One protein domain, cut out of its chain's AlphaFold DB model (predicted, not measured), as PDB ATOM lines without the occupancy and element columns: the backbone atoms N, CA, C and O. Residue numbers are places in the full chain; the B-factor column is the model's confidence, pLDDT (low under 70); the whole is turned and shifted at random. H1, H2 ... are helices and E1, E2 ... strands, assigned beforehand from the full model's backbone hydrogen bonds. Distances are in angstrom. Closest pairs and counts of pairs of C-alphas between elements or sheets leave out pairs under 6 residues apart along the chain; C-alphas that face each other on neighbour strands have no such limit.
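AT A GLANCE: This is residues 5 to 45 and 59 to 102 of the 104 residues of an uncharacterized protein of Streptomyces sp. PSKA01 (UniProt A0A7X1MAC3). A small sheet of three strands makes the middle, with one helix packed on each face: H1 covers one face and H2 the other, and both helices run along the strands. An unnamed stretch, residues 34 to 45, leaves E1 and crosses the end of the sheet where E1 and E3 end. The 85 printed residues include two named helices and three named strands, in the order H1, E1, E2, E3, H2; the sheet's order is E1, E2, E3, antiparallel throughout, and the class is mixed, helices and strands. The whole is compact, with a radius of gyration of the C-alphas of 13.0 A, and flat in outline, spanning 36 by 36 by 17 A.

HOW THE PARTS SIT: Start at the inner strand E2, residues 68 to 73, between the edge strands E1, residues 29 to 33, and E3, residues 79 to 84. E1 and E2 are antiparallel at 153 degrees; look for N 30 and O 71, 2.8 A apart, within hydrogen-bond range. E2 and E3 form a hairpin, antiparallel at 158 degrees, with N 82 and O 70 at 2.8 A, also within hydrogen-bond range. The sheet is the inner one of three layers, with a helix on each of its opposite faces. H1, residues 5 to 20, is on one face at a height over the sheet of 8.4 A; it lies over E1 and E2 and runs along the strands, at 10 degrees to E1 on the local plane. Its closest C-alphas to E1 are those of Ser 10 and Thr 32, 5.1 A apart. H2, residues 88 to 101, is on the opposite face at a height of 10.0 A; it lies over E2, and its line stands at 5 degrees to E2 on the local plane. The closest C-alphas of H2 and E2 are those of His 89 and Val 70, 6.8 A apart. H1 and H2 are apart. In both helices every O i to N i+4 pair is within hydrogen-bond range.

IN THESE COORDINATES: E2 runs 16.2 A from C-alpha 68 at (124.434, 68.648, -20.700); E3 measures 15.7 A and E1 13.5 A. Find C-alpha 5 at (120.105, 60.153, -8.990), where H1 begins its 22.6 A. H2, 19.7 A long, ends at C-alpha 101, at (145.620, 66.224, -29.810).

THE WHOLE: The two C-alphas farthest apart, those of Leu 5 and Pro 45, are 37.0 A from each other. Residues 46 to 58 are not printed, and C-alphas 45 and 59 are 11.2 A apart across this cut, in the link from E1 to E2. Of the links printed whole, E2 to E3 and E3 to H2 are tight and H1 to E1 is short. The mean pLDDT of the printed part is 92.9, and no printed residue is under 70.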
ATOM      1  N   LEU A   5     119.219  61.092  -8.300       92.94
ATOM      2  CA  LEU A   5     120.105  60.153  -8.990       92.94
ATOM      3  C   LEU A   5     121.011  60.875  -9.996       92.94
ATOM      4  O   LEU A   5     122.210  60.608 -10.019       92.94
ATOM      5  N   ASP A   6     120.470  61.810 -10.781       90.38
ATOM      6  CA  ASP A   6     121.259  62.593 -11.743       90.38
ATOM      7  C   ASP A   6     122.333  63.420 -11.037       90.38
ATOM      8  O   ASP A   6     123.475  63.477 -11.498       90.38
ATOM      9  N   THR A   7     121.989  64.020  -9.892       92.62
ATOM     10  CA  THR A   7     122.947  64.747  -9.053       92.62
ATOM     11  C   THR A   7     124.049  63.817  -8.556       92.62
ATOM     12  O   THR A   7     125.221  64.112  -8.763       92.62
ATOM     13  N   PHE A   8     123.695  62.657  -7.992       95.25
ATOM     14  CA  PHE A   8     124.677  61.679  -7.518       95.25
ATOM     15  C   PHE A   8     125.635  61.224  -8.630       95.25
ATOM     16  O   PHE A   8     126.851  61.200  -8.439       95.25
ATOM     17  N   LEU A   9     125.107  60.887  -9.810       95.19
ATOM     18  CA  LEU A   9     125.929  60.466 -10.947       95.19
ATOM     19  C   LEU A   9     126.822  61.604 -11.453       95.19
ATOM     20  O   LEU A   9     127.984  61.368 -11.788       95.19
ATOM     21  N   SER A  10     126.307  62.835 -11.461       95.25
ATOM     22  CA  SER A  10     127.071  64.024 -11.847       95.25
ATOM     23  C   SER A  10     128.225  64.289 -10.881       95.25
ATOM     24  O   SER A  10     129.350  64.516 -11.327       95.25
ATOM     25  N   ASP A  11     127.982  64.182  -9.574       96.62
ATOM     26  CA  ASP A  11     129.010  64.345  -8.542       96.62
ATOM     27  C   ASP A  11     130.109  63.283  -8.677       96.62
ATOM     28  O   ASP A  11     131.296  63.610  -8.643       96.62
ATOM     29  N   GLN A  12     129.732  62.021  -8.914       97.88
ATOM     30  CA  GLN A  12     130.686  60.927  -9.126       97.88
ATOM     31  C   GLN A  12     131.526  61.123 -10.397       97.88
ATOM     32  O   GLN A  12     132.740  60.887 -10.378       97.88
ATOM     33  N   ALA A  13     130.913  61.579 -11.494       97.12
ATOM     34  CA  ALA A  13     131.619  61.871 -12.741       97.12
ATOM     35  C   ALA A  13     132.614  63.029 -12.565       97.12
ATOM     36  O   ALA A  13     133.777  62.916 -12.957       97.12
ATOM     37  N   LEU A  14     132.187  64.113 -11.909       97.19
ATOM     38  CA  LEU A  14     133.032  65.273 -11.624       97.19
ATOM     39  C   LEU A  14     134.180  64.931 -10.670       97.19
ATOM     40  O   LEU A  14     135.308  65.360 -10.906       97.19
ATOM     41  N   ALA A  15     133.921  64.145  -9.622       97.44
ATOM     42  CA  ALA A  15     134.957  63.683  -8.702       97.44
ATOM     43  C   ALA A  15     136.000  62.821  -9.426       97.44
ATOM     44  O   ALA A  15     137.199  63.044  -9.269       97.44
ATOM     45  N   THR A  16     135.549  61.895 -10.280       97.69
ATOM     46  CA  THR A  16     136.433  61.025 -11.070       97.69
ATOM     47  C   THR A  16     137.297  61.833 -12.038       97.69
ATOM     48  O   THR A  16     138.516  61.650 -12.070       97.69
ATOM     49  N   ALA A  17     136.699  62.770 -12.782       96.88
ATOM     50  CA  ALA A  17     137.433  63.648 -13.692       96.88
ATOM     51  C   ALA A  17     138.447  64.522 -12.942       96.88
ATOM     52  O   ALA A  17     139.595  64.635 -13.362       96.88
ATOM     53  N   ARG A  18     138.071  65.068 -11.781       96.75
ATOM     54  CA  ARG A  18     138.984  65.836 -10.928       96.75
ATOM     55  C   ARG A  18     140.183  65.007 -10.463       96.75
ATOM     56  O   ARG A  18     141.303  65.511 -10.470       96.75
ATOM     57  N   THR A  19     139.958  63.761 -10.047       97.50
ATOM     58  CA  THR A  19     141.038  62.850  -9.643       97.50
ATOM     59  C   THR A  19     141.965  62.537 -10.811       97.50
ATOM     60  O   THR A  19     143.178  62.605 -10.636       97.50
ATOM     61  N   ALA A  20     141.421  62.261 -12.001       96.25
ATOM     62  CA  ALA A  20     142.229  62.052 -13.202       96.25
ATOM     63  C   ALA A  20     143.076  63.291 -13.539       96.25
ATOM     64  O   ALA A  20     144.254  63.158 -13.845       96.25
ATOM     65  N   ALA A  21     142.524  64.494 -13.356       95.75
ATOM     66  CA  ALA A  21     143.214  65.754 -13.631       95.75
ATOM     67  C   ALA A  21     144.423  66.016 -12.713       95.75
ATOM     68  O   ALA A  21     145.147  66.984 -12.926       95.75
ATOM     69  N   ALA A  22     144.650  65.194 -11.681       95.69
ATOM     70  CA  ALA A  22     145.892  65.228 -10.911       95.69
ATOM     71  C   ALA A  22     147.108  64.754 -11.731       95.69
ATOM     72  O   ALA A  22     148.233  65.129 -11.402       95.69
ATOM     73  N   ASP A  23     146.893  63.966 -12.791       94.25
ATOM     74  CA  ASP A  23     147.924  63.615 -13.764       94.25
ATOM     75  C   ASP A  23     148.032  64.719 -14.837       94.25
ATOM     76  O   ASP A  23     147.095  64.898 -15.624       94.25
ATOM     77  N   PRO A  24     149.171  65.439 -14.918       89.69
ATOM     78  CA  PRO A  24     149.355  66.530 -15.873       89.69
ATOM     79  C   PRO A  24     149.418  66.073 -17.340       89.69
ATOM     80  O   PRO A  24     149.396  66.919 -18.231       89.69
ATOM     81  N   SER A  25     149.513  64.768 -17.610       90.50
ATOM     82  CA  SER A  25     149.461  64.207 -18.967       90.50
ATOM     83  C   SER A  25     148.036  63.970 -19.479       90.50
ATOM     84  O   SER A  25     147.854  63.576 -20.631       90.50
ATOM     85  N   THR A  26     147.020  64.227 -18.649       90.88
ATOM     86  CA  THR A  26     145.613  64.007 -18.992       90.88
ATOM     87  C   THR A  26     144.819  65.310 -19.005       90.88
ATOM     88  O   THR A  26     145.094  66.244 -18.255       90.88
ATOM     89  N   VAL A  27     143.788  65.354 -19.851       91.50
ATOM     90  CA  VAL A  27     142.768  66.412 -19.857       91.50
ATOM     91  C   VAL A  27     141.405  65.729 -19.781       91.50
ATOM     92  O   VAL A  27     140.818  65.395 -20.813       91.50
ATOM     93  N   PRO A  28     140.930  65.401 -18.570       95.38
ATOM     94  CA  PRO A  28     139.688  64.667 -18.407       95.38
ATOM     95  C   PRO A  28     138.486  65.574 -18.651       95.38
ATOM     96  O   PRO A  28     138.464  66.743 -18.260       95.38
ATOM     97  N   VAL A  29     137.454  64.983 -19.249       96.25
ATOM     98  CA  VAL A  29     136.174  65.634 -19.504       96.25
ATOM     99  C   VAL A  29     135.064  64.842 -18.823       96.25
ATOM    100  O   VAL A  29     134.971  63.628 -18.992       96.25
ATOM    101  N   ALA A  30     134.218  65.528 -18.061       97.50
ATOM    102  CA  ALA A  30     132.980  64.987 -17.515       97.50
ATOM    103  C   ALA A  30     131.790  65.573 -18.277       97.50
ATOM    104  O   ALA A  30     131.755  66.769 -18.550       97.50
ATOM    105  N   VAL A  31     130.803  64.738 -18.597       97.00
ATOM    106  CA  VAL A  31     129.535  65.178 -19.189       97.00
ATOM    107  C   VAL A  31     128.430  64.849 -18.197       97.00
ATOM    108  O   VAL A  31     128.205  63.681 -17.885       97.00
ATOM    109  N   THR A  32     127.772  65.877 -17.676       97.25
ATOM    110  CA  THR A  32     126.729  65.758 -16.648       97.25
ATOM    111  C   THR A  32     125.413  66.356 -17.130       97.25
ATOM    112  O   THR A  32     125.369  67.007 -18.173       97.25
ATOM    113  N   ALA A  33     124.320  66.117 -16.403       94.94
ATOM    114  CA  ALA A  33     123.014  66.675 -16.746       94.94
ATOM    115  C   ALA A  33     122.939  68.177 -16.415       94.94
ATOM    116  O   ALA A  33     123.259  68.592 -15.299       94.94
ATOM    117  N   ALA A  34     122.463  68.982 -17.366       94.38
ATOM    118  CA  ALA A  34     122.192  70.404 -17.157       94.38
ATOM    119  C   ALA A  34     120.944  70.630 -16.288       94.38
ATOM    120  O   ALA A  34     119.965  69.889 -16.365       94.38
ATOM    121  N   ASN A  35     120.947  71.704 -15.502       92.00
ATOM    122  CA  ASN A  35     119.866  72.105 -14.612       92.00
ATOM    123  C   ASN A  35     119.156  73.393 -15.075       92.00
ATOM    124  O   ASN A  35     118.864  74.287 -14.280       92.00
ATOM    125  N   GLY A  36     118.810  73.459 -16.362       90.00
ATOM    126  CA  GLY A  36     118.022  74.556 -16.938       90.00
ATOM    127  C   GLY A  36     118.844  75.738 -17.449       90.00
ATOM    128  O   GLY A  36     118.269  76.771 -17.787       90.00
ATOM    129  N   GLU A  37     120.166  75.595 -17.536       93.94
ATOM    130  CA  GLU A  37     121.033  76.553 -18.209       93.94
ATOM    131  C   GLU A  37     120.700  76.649 -19.708       93.94
ATOM    132  O   GLU A  37     120.119  75.745 -20.319       93.94
ATOM    133  N   GLN A  38     121.102  77.754 -20.328       94.69
ATOM    134  CA  GLN A  38     121.078  77.901 -21.780       94.69
ATOM    135  C   GLN A  38     122.373  77.355 -22.380       94.69
ATOM    136  O   GLN A  38     123.430  77.436 -21.756       94.69
ATOM    137  N   CYS A  39     122.304  76.810 -23.595       95.81
ATOM    138  CA  CYS A  39     123.500  76.397 -24.316       95.81
ATOM    139  C   CYS A  39     124.429  77.600 -24.556       95.81
ATOM    140  O   CYS A  39     124.011  78.621 -25.097       95.81
ATOM    141  N   THR A  40     125.698  77.468 -24.165       92.06
ATOM    142  CA  THR A  40     126.708  78.531 -24.295       92.06
ATOM    143  C   THR A  40     127.537  78.424 -25.572       92.06
ATOM    144  O   THR A  40     128.349  79.305 -25.853       92.06
ATOM    145  N   TRP A  41     127.335  77.367 -26.360       91.25
ATOM    146  CA  TRP A  41     128.037  77.149 -27.621       91.25
ATOM    147  C   TRP A  41     127.402  77.921 -28.781       91.25
ATOM    148  O   TRP A  41     126.257  78.373 -28.700       91.25
ATOM    149  N   CYS A  42     128.135  78.061 -29.886       89.62
ATOM    150  CA  CYS A  42     127.631  78.689 -31.102       89.62
ATOM    151  C   CYS A  42     128.222  78.044 -32.359       89.62
ATOM    152  O   CYS A  42     129.286  77.441 -32.314       89.62
ATOM    153  N   ASP A  43     127.534  78.214 -33.487       87.94
ATOM    154  CA  ASP A  43     127.971  77.708 -34.797       87.94
ATOM    155  C   ASP A  43     128.894  78.697 -35.537       87.94
ATOM    156  O   ASP A  43     129.056  78.618 -36.756       87.94
ATOM    157  N   CYS A  44     129.444  79.695 -34.839       87.62
ATOM    158  CA  CYS A  44     130.342  80.641 -35.489       87.62
ATOM    159  C   CYS A  44     131.607  79.903 -35.943       87.62
ATOM    160  O   CYS A  44     132.163  79.137 -35.162       87.62
ATOM    161  N   PRO A  45     132.084  80.130 -37.178       84.19
ATOM    162  CA  PRO A  45     133.297  79.481 -37.645       84.19
ATOM    163  C   PRO A  45     134.492  79.941 -36.809       84.19
ATOM    164  O   PRO A  45     134.619  81.133 -36.507       84.19
ATOM    165  N   CYS A  59     127.956  87.528 -30.589       84.56
ATOM    166  CA  CYS A  59     127.383  86.240 -30.934       84.56
ATOM    167  C   CYS A  59     126.055  86.062 -30.195       84.56
ATOM    168  O   CYS A  59     126.003  86.185 -28.972       84.56
ATOM    169  N   GLY A  60     124.992  85.753 -30.938       79.00
ATOM    170  CA  GLY A  60     123.676  85.457 -30.366       79.00
ATOM    171  C   GLY A  60     123.618  84.139 -29.585       79.00
ATOM    172  O   GLY A  60     122.590  83.843 -28.984       79.00
ATOM    173  N   GLY A  61     124.704  83.357 -29.597       84.00
ATOM    174  CA  GLY A  61     124.776  82.044 -28.966       84.00
ATOM    175  C   GLY A  61     123.823  81.029 -29.598       84.00
ATOM    176  O   GLY A  61     123.273  81.237 -30.683       84.00
ATOM    177  N   CYS A  62     123.630  79.910 -28.906       91.62
ATOM    178  CA  CYS A  62     122.593  78.944 -29.227       91.62
ATOM    179  C   CYS A  62     121.345  79.233 -28.372       91.62
ATOM    180  O   CYS A  62     121.428  79.211 -27.144       91.62
ATOM    181  N   PRO A  63     120.159  79.446 -28.971       92.19
ATOM    182  CA  PRO A  63     118.949  79.710 -28.195       92.19
ATOM    183  C   PRO A  63     118.423  78.467 -27.461       92.19
ATOM    184  O   PRO A  63     117.535  78.595 -26.622       92.19
ATOM    185  N   ALA A  64     118.935  77.271 -27.773       95.62
ATOM    186  CA  ALA A  64     118.467  76.027 -27.183       95.62
ATOM    187  C   ALA A  64     118.837  75.915 -25.698       95.62
ATOM    188  O   ALA A  64     119.904  76.344 -25.252       95.62
ATOM    189  N   THR A  65     117.961  75.270 -24.932       95.75
ATOM    190  CA  THR A  65     118.245  74.894 -23.546       95.75
ATOM    191  C   THR A  65     119.364  73.858 -23.508       95.75
ATOM    192  O   THR A  65     119.415  72.943 -24.339       95.75
ATOM    193  N   ALA A  66     120.270  73.998 -22.545       96.25
ATOM    194  CA  ALA A  66     121.285  72.997 -22.294       96.25
ATOM    195  C   ALA A  66     120.633  71.723 -21.745       96.25
ATOM    196  O   ALA A  66     119.730  71.763 -20.910       96.25
ATOM    197  N   LYS A  67     121.119  70.582 -22.221       95.81
ATOM    198  CA  LYS A  67     120.797  69.261 -21.677       95.81
ATOM    199  C   LYS A  67     121.989  68.656 -20.949       95.81
ATOM    200  O   LYS A  67     121.800  67.861 -20.031       95.81
ATOM    201  N   TYR A  68     123.193  69.089 -21.311       96.56
ATOM    202  CA  TYR A  68     124.434  68.648 -20.700       96.56
ATOM    203  C   TYR A  68     125.241  69.827 -20.175       96.56
ATOM    204  O   TYR A  68     125.134  70.936 -20.696       96.56
ATOM    205  N   VAL A  69     126.103  69.562 -19.204       97.50
ATOM    206  CA  VAL A  69     127.249  70.411 -18.887       97.50
ATOM    207  C   VAL A  69     128.498  69.606 -19.213       97.50
ATOM    208  O   VAL A  69     128.714  68.528 -18.660       97.50
ATOM    209  N   VAL A  70     129.291  70.106 -20.158       97.69
ATOM    210  CA  VAL A  70     130.597  69.532 -20.488       97.69
ATOM    211  C   VAL A  70     131.638  70.238 -19.629       97.69
ATOM    212  O   VAL A  70     131.875  71.430 -19.803       97.69
ATOM    213  N   SER A  71     132.240  69.518 -18.692       97.62
ATOM    214  CA  SER A  71     133.244  70.041 -17.768       97.62
ATOM    215  C   SER A  71     134.627  69.511 -18.126       97.62
ATOM    216  O   SER A  71     134.824  68.299 -18.141       97.62
ATOM    217  N   THR A  72     135.600  70.391 -18.355       95.81
ATOM    218  CA  THR A  72     137.017  70.015 -18.522       95.81
ATOM    219  C   THR A  72     137.863  70.568 -17.382       95.81
ATOM    220  O   THR A  72     137.518  71.590 -16.779       95.81
ATOM    221  N   PHE A  73     138.965  69.890 -17.074       93.75
ATOM    222  CA  PHE A  73     139.850  70.232 -15.968       93.75
ATOM    223  C   PHE A  73     141.266  70.531 -16.462       93.75
ATOM    224  O   PHE A  73     141.868  69.729 -17.175       93.75
ATOM    225  N   THR A  74     141.821  71.658 -16.015       87.94
ATOM    226  CA  THR A  74     143.234  72.015 -16.200       87.94
ATOM    227  C   THR A  74     143.942  71.845 -14.861       87.94
ATOM    228  O   THR A  74     144.086  72.786 -14.078       87.94
ATOM    229  N   GLY A  75     144.334  70.609 -14.552       88.88
ATOM    230  CA  GLY A  75     144.720  70.229 -13.193       88.88
ATOM    231  C   GLY A  75     143.505  70.031 -12.265       88.88
ATOM    232  O   GLY A  75     142.370  70.346 -12.629       88.88
ATOM    233  N   PRO A  76     143.700  69.555 -11.022       88.44
ATOM    234  CA  PRO A  76     142.597  69.125 -10.155       88.44
ATOM    235  C   PRO A  76     141.789  70.275  -9.530       88.44
ATOM    236  O   PRO A  76     140.810  70.021  -8.830       88.44
ATOM    237  N   ASN A  77     142.196  71.534  -9.715       90.94
ATOM    238  CA  ASN A  77     141.593  72.690  -9.037       90.94
ATOM    239  C   ASN A  77     141.019  73.744  -9.990       90.94
ATOM    240  O   ASN A  77     140.436  74.717  -9.518       90.94
ATOM    241  N   LEU A  78     141.164  73.563 -11.304       92.56
ATOM    242  CA  LEU A  78     140.639  74.489 -12.300       92.56
ATOM    243  C   LEU A  78     139.697  73.731 -13.232       92.56
ATOM    244  O   LEU A  78     140.134  72.854 -13.972       92.56
ATOM    245  N   ARG A  79     138.405  74.061 -13.157       95.00
ATOM    246  CA  ARG A  79     137.327  73.453 -13.942       95.00
ATOM    247  C   ARG A  79     136.679  74.511 -14.829       95.00
ATOM    248  O   ARG A  79     136.400  75.610 -14.355       95.00
ATOM    249  N   TYR A  80     136.400  74.150 -16.076       94.81
ATOM    250  CA  TYR A  80     135.624  74.954 -17.015       94.81
ATOM    251  C   TYR A  80     134.362  74.197 -17.400       94.81
ATOM    252  O   TYR A  80     134.459  73.047 -17.822       94.81
ATOM    253  N   ASP A  81     133.208  74.847 -17.263       96.19
ATOM    254  CA  ASP A  81     131.894  74.253 -17.499       96.19
ATOM    255  C   ASP A  81     131.241  74.880 -18.736       96.19
ATOM    256  O   ASP A  81     131.102  76.101 -18.829       96.19
ATOM    257  N   PHE A  82     130.809  74.036 -19.672       95.62
ATOM    258  CA  PHE A  82     130.166  74.440 -20.920       95.62
ATOM    259  C   PHE A  82     128.774  73.806 -21.026       95.62
ATOM    260  O   PHE A  82     128.644  72.661 -21.474       95.62
ATOM    261  N   PRO A  83     127.712  74.515 -20.601       96.56
ATOM    262  CA  PRO A  83     126.346  74.077 -20.838       96.56
ATOM    263  C   PRO A  83     126.054  73.940 -22.337       96.56
ATOM    264  O   PRO A  83     126.271  74.861 -23.126       96.56
ATOM    265  N   ALA A  84     125.534  72.788 -22.746       96.81
ATOM    266  CA  ALA A  84     125.396  72.418 -24.144       96.81
ATOM    267  C   ALA A  84     124.051  71.752 -24.434       96.81
ATOM    268  O   ALA A  84     123.551  70.936 -23.654       96.81
ATOM    269  N   CYS A  85     123.455  72.092 -25.576       96.81
ATOM    270  CA  CYS A  85     122.291  71.378 -26.089       96.81
ATOM    271  C   CYS A  85     122.693  70.010 -26.675       96.81
ATOM    272  O   CYS A  85     123.881  69.697 -26.801       96.81
ATOM    273  N   ASP A  86     121.702  69.202 -27.077       94.44
ATOM    274  CA  ASP A  86     121.943  67.875 -27.665       94.44
ATOM    275  C   ASP A  86     122.900  67.904 -28.859       94.44
ATOM    276  O   ASP A  86     123.742  67.021 -28.984       94.44
ATOM    277  N   ARG A  87     122.829  68.940 -29.696       93.31
ATOM    278  CA  ARG A  87     123.721  69.087 -30.849       93.31
ATOM    279  C   ARG A  87     125.140  69.490 -30.446       93.31
ATOM    280  O   ARG A  87     126.094  68.878 -30.895       93.31
ATOM    281  N   HIS A  88     125.287  70.520 -29.615       96.31
ATOM    282  CA  HIS A  88     126.588  71.169 -29.414       96.31
ATOM    283  C   HIS A  88     127.504  70.476 -28.403       96.31
ATOM    284  O   HIS A  88     128.694  70.775 -28.366       96.31
ATOM    285  N   HIS A  89     127.005  69.537 -27.591       95.94
ATOM    286  CA  HIS A  89     127.869  68.841 -26.630       95.94
ATOM    287  C   HIS A  89     128.967  68.013 -27.320       95.94
ATOM    288  O   HIS A  89     130.099  67.978 -26.838       95.94
ATOM    289  N   THR A  90     128.671  67.398 -28.471       94.19
ATOM    290  CA  THR A  90     129.671  66.671 -29.266       94.19
ATOM    291  C   THR A  90     130.681  67.607 -29.916       94.19
ATOM    292  O   THR A  90     131.855  67.254 -29.997       94.19
ATOM    293  N   ASP A  91     130.260  68.807 -30.321       92.88
ATOM    294  CA  ASP A  91     131.143  69.804 -30.937       92.88
ATOM    295  C   ASP A  91     132.170  70.325 -29.922       92.88
ATOM    296  O   ASP A  91     133.354  70.460 -30.238       92.88
ATOM    297  N   ILE A  92     131.744  70.526 -28.670       93.38
ATOM    298  CA  ILE A  92     132.639  70.873 -27.558       93.38
ATOM    299  C   ILE A  92     133.663  69.759 -27.330       93.38
ATOM    300  O   ILE A  92     134.860  70.030 -27.248       93.38
ATOM    301  N   LEU A  93     133.215  68.499 -27.254       93.31
ATOM    302  CA  LEU A  93     134.110  67.354 -27.061       93.31
ATOM    303  C   LEU A  93     135.127  67.226 -28.199       93.31
ATOM    304  O   LEU A  93     136.313  67.018 -27.937       93.31
ATOM    305  N   ALA A  94     134.683  67.393 -29.446       91.44
ATOM    306  CA  ALA A  94     135.557  67.382 -30.614       91.44
ATOM    307  C   ALA A  94     136.588  68.519 -30.558       91.44
ATOM    308  O   ALA A  94     137.770  68.279 -30.794       91.44
ATOM    309  N   SER A  95     136.166  69.725 -30.172       90.00
ATOM    310  CA  SER A  95     137.051  70.890 -30.038       90.00
ATOM    311  C   SER A  95     138.111  70.675 -28.955       90.00
ATOM    312  O   SER A  95     139.293  70.933 -29.180       90.00
ATOM    313  N   ILE A  96     137.721  70.136 -27.792       90.62
ATOM    314  CA  ILE A  96     138.666  69.775 -26.722       90.62
ATOM    315  C   ILE A  96     139.665  68.731 -27.233       90.62
ATOM    316  O   ILE A  96     140.872  68.908 -27.068       90.62
ATOM    317  N   ALA A  97     139.187  67.670 -27.890       90.56
ATOM    318  CA  ALA A  97     140.047  66.620 -28.429       90.56
ATOM    319  C   ALA A  97     141.039  67.153 -29.477       90.56
ATOM    320  O   ALA A  97     142.205  66.765 -29.452       90.56
ATOM    321  N   GLN A  98     140.615  68.070 -30.353       88.31
ATOM    322  CA  GLN A  98     141.492  68.717 -31.335       88.31
ATOM    323  C   GLN A  98     142.585  69.558 -30.666       88.31
ATOM    324  O   GLN A  98     143.761  69.433 -31.016       88.31
ATOM    325  N   ILE A  99     142.214  70.370 -29.668       85.62
ATOM    326  CA  ILE A  99     143.155  71.212 -28.918       85.62
ATOM    327  C   ILE A  99     144.194  70.350 -28.190       85.62
ATOM    328  O   ILE A  99     145.386  70.646 -28.256       85.62
ATOM    329  N   VAL A 100     143.755  69.279 -27.522       86.44
ATOM    330  CA  VAL A 100     144.636  68.372 -26.766       86.44
ATOM    331  C   VAL A 100     145.493  67.510 -27.697       86.44
ATOM    332  O   VAL A 100     146.675  67.308 -27.432       86.44
ATOM    333  N   GLY A 101     144.927  67.036 -28.808       82.31
ATOM    334  CA  GLY A 101     145.620  66.224 -29.810       82.31
ATOM    335  C   GLY A 101     146.628  66.997 -30.666       82.31
ATOM    336  O   GLY A 101     147.339  66.388 -31.462       82.31
ATOM    337  N   GLY A 102     146.706  68.325 -30.521       71.31
ATOM    338  CA  GLY A 102     147.646  69.171 -31.258       71.31
ATOM    339  C   GLY A 102     147.295  69.368 -32.736       71.31
ATOM    340  O   GLY A 102     148.119  69.870 -33.498       71.31
TER     341      GLY A 102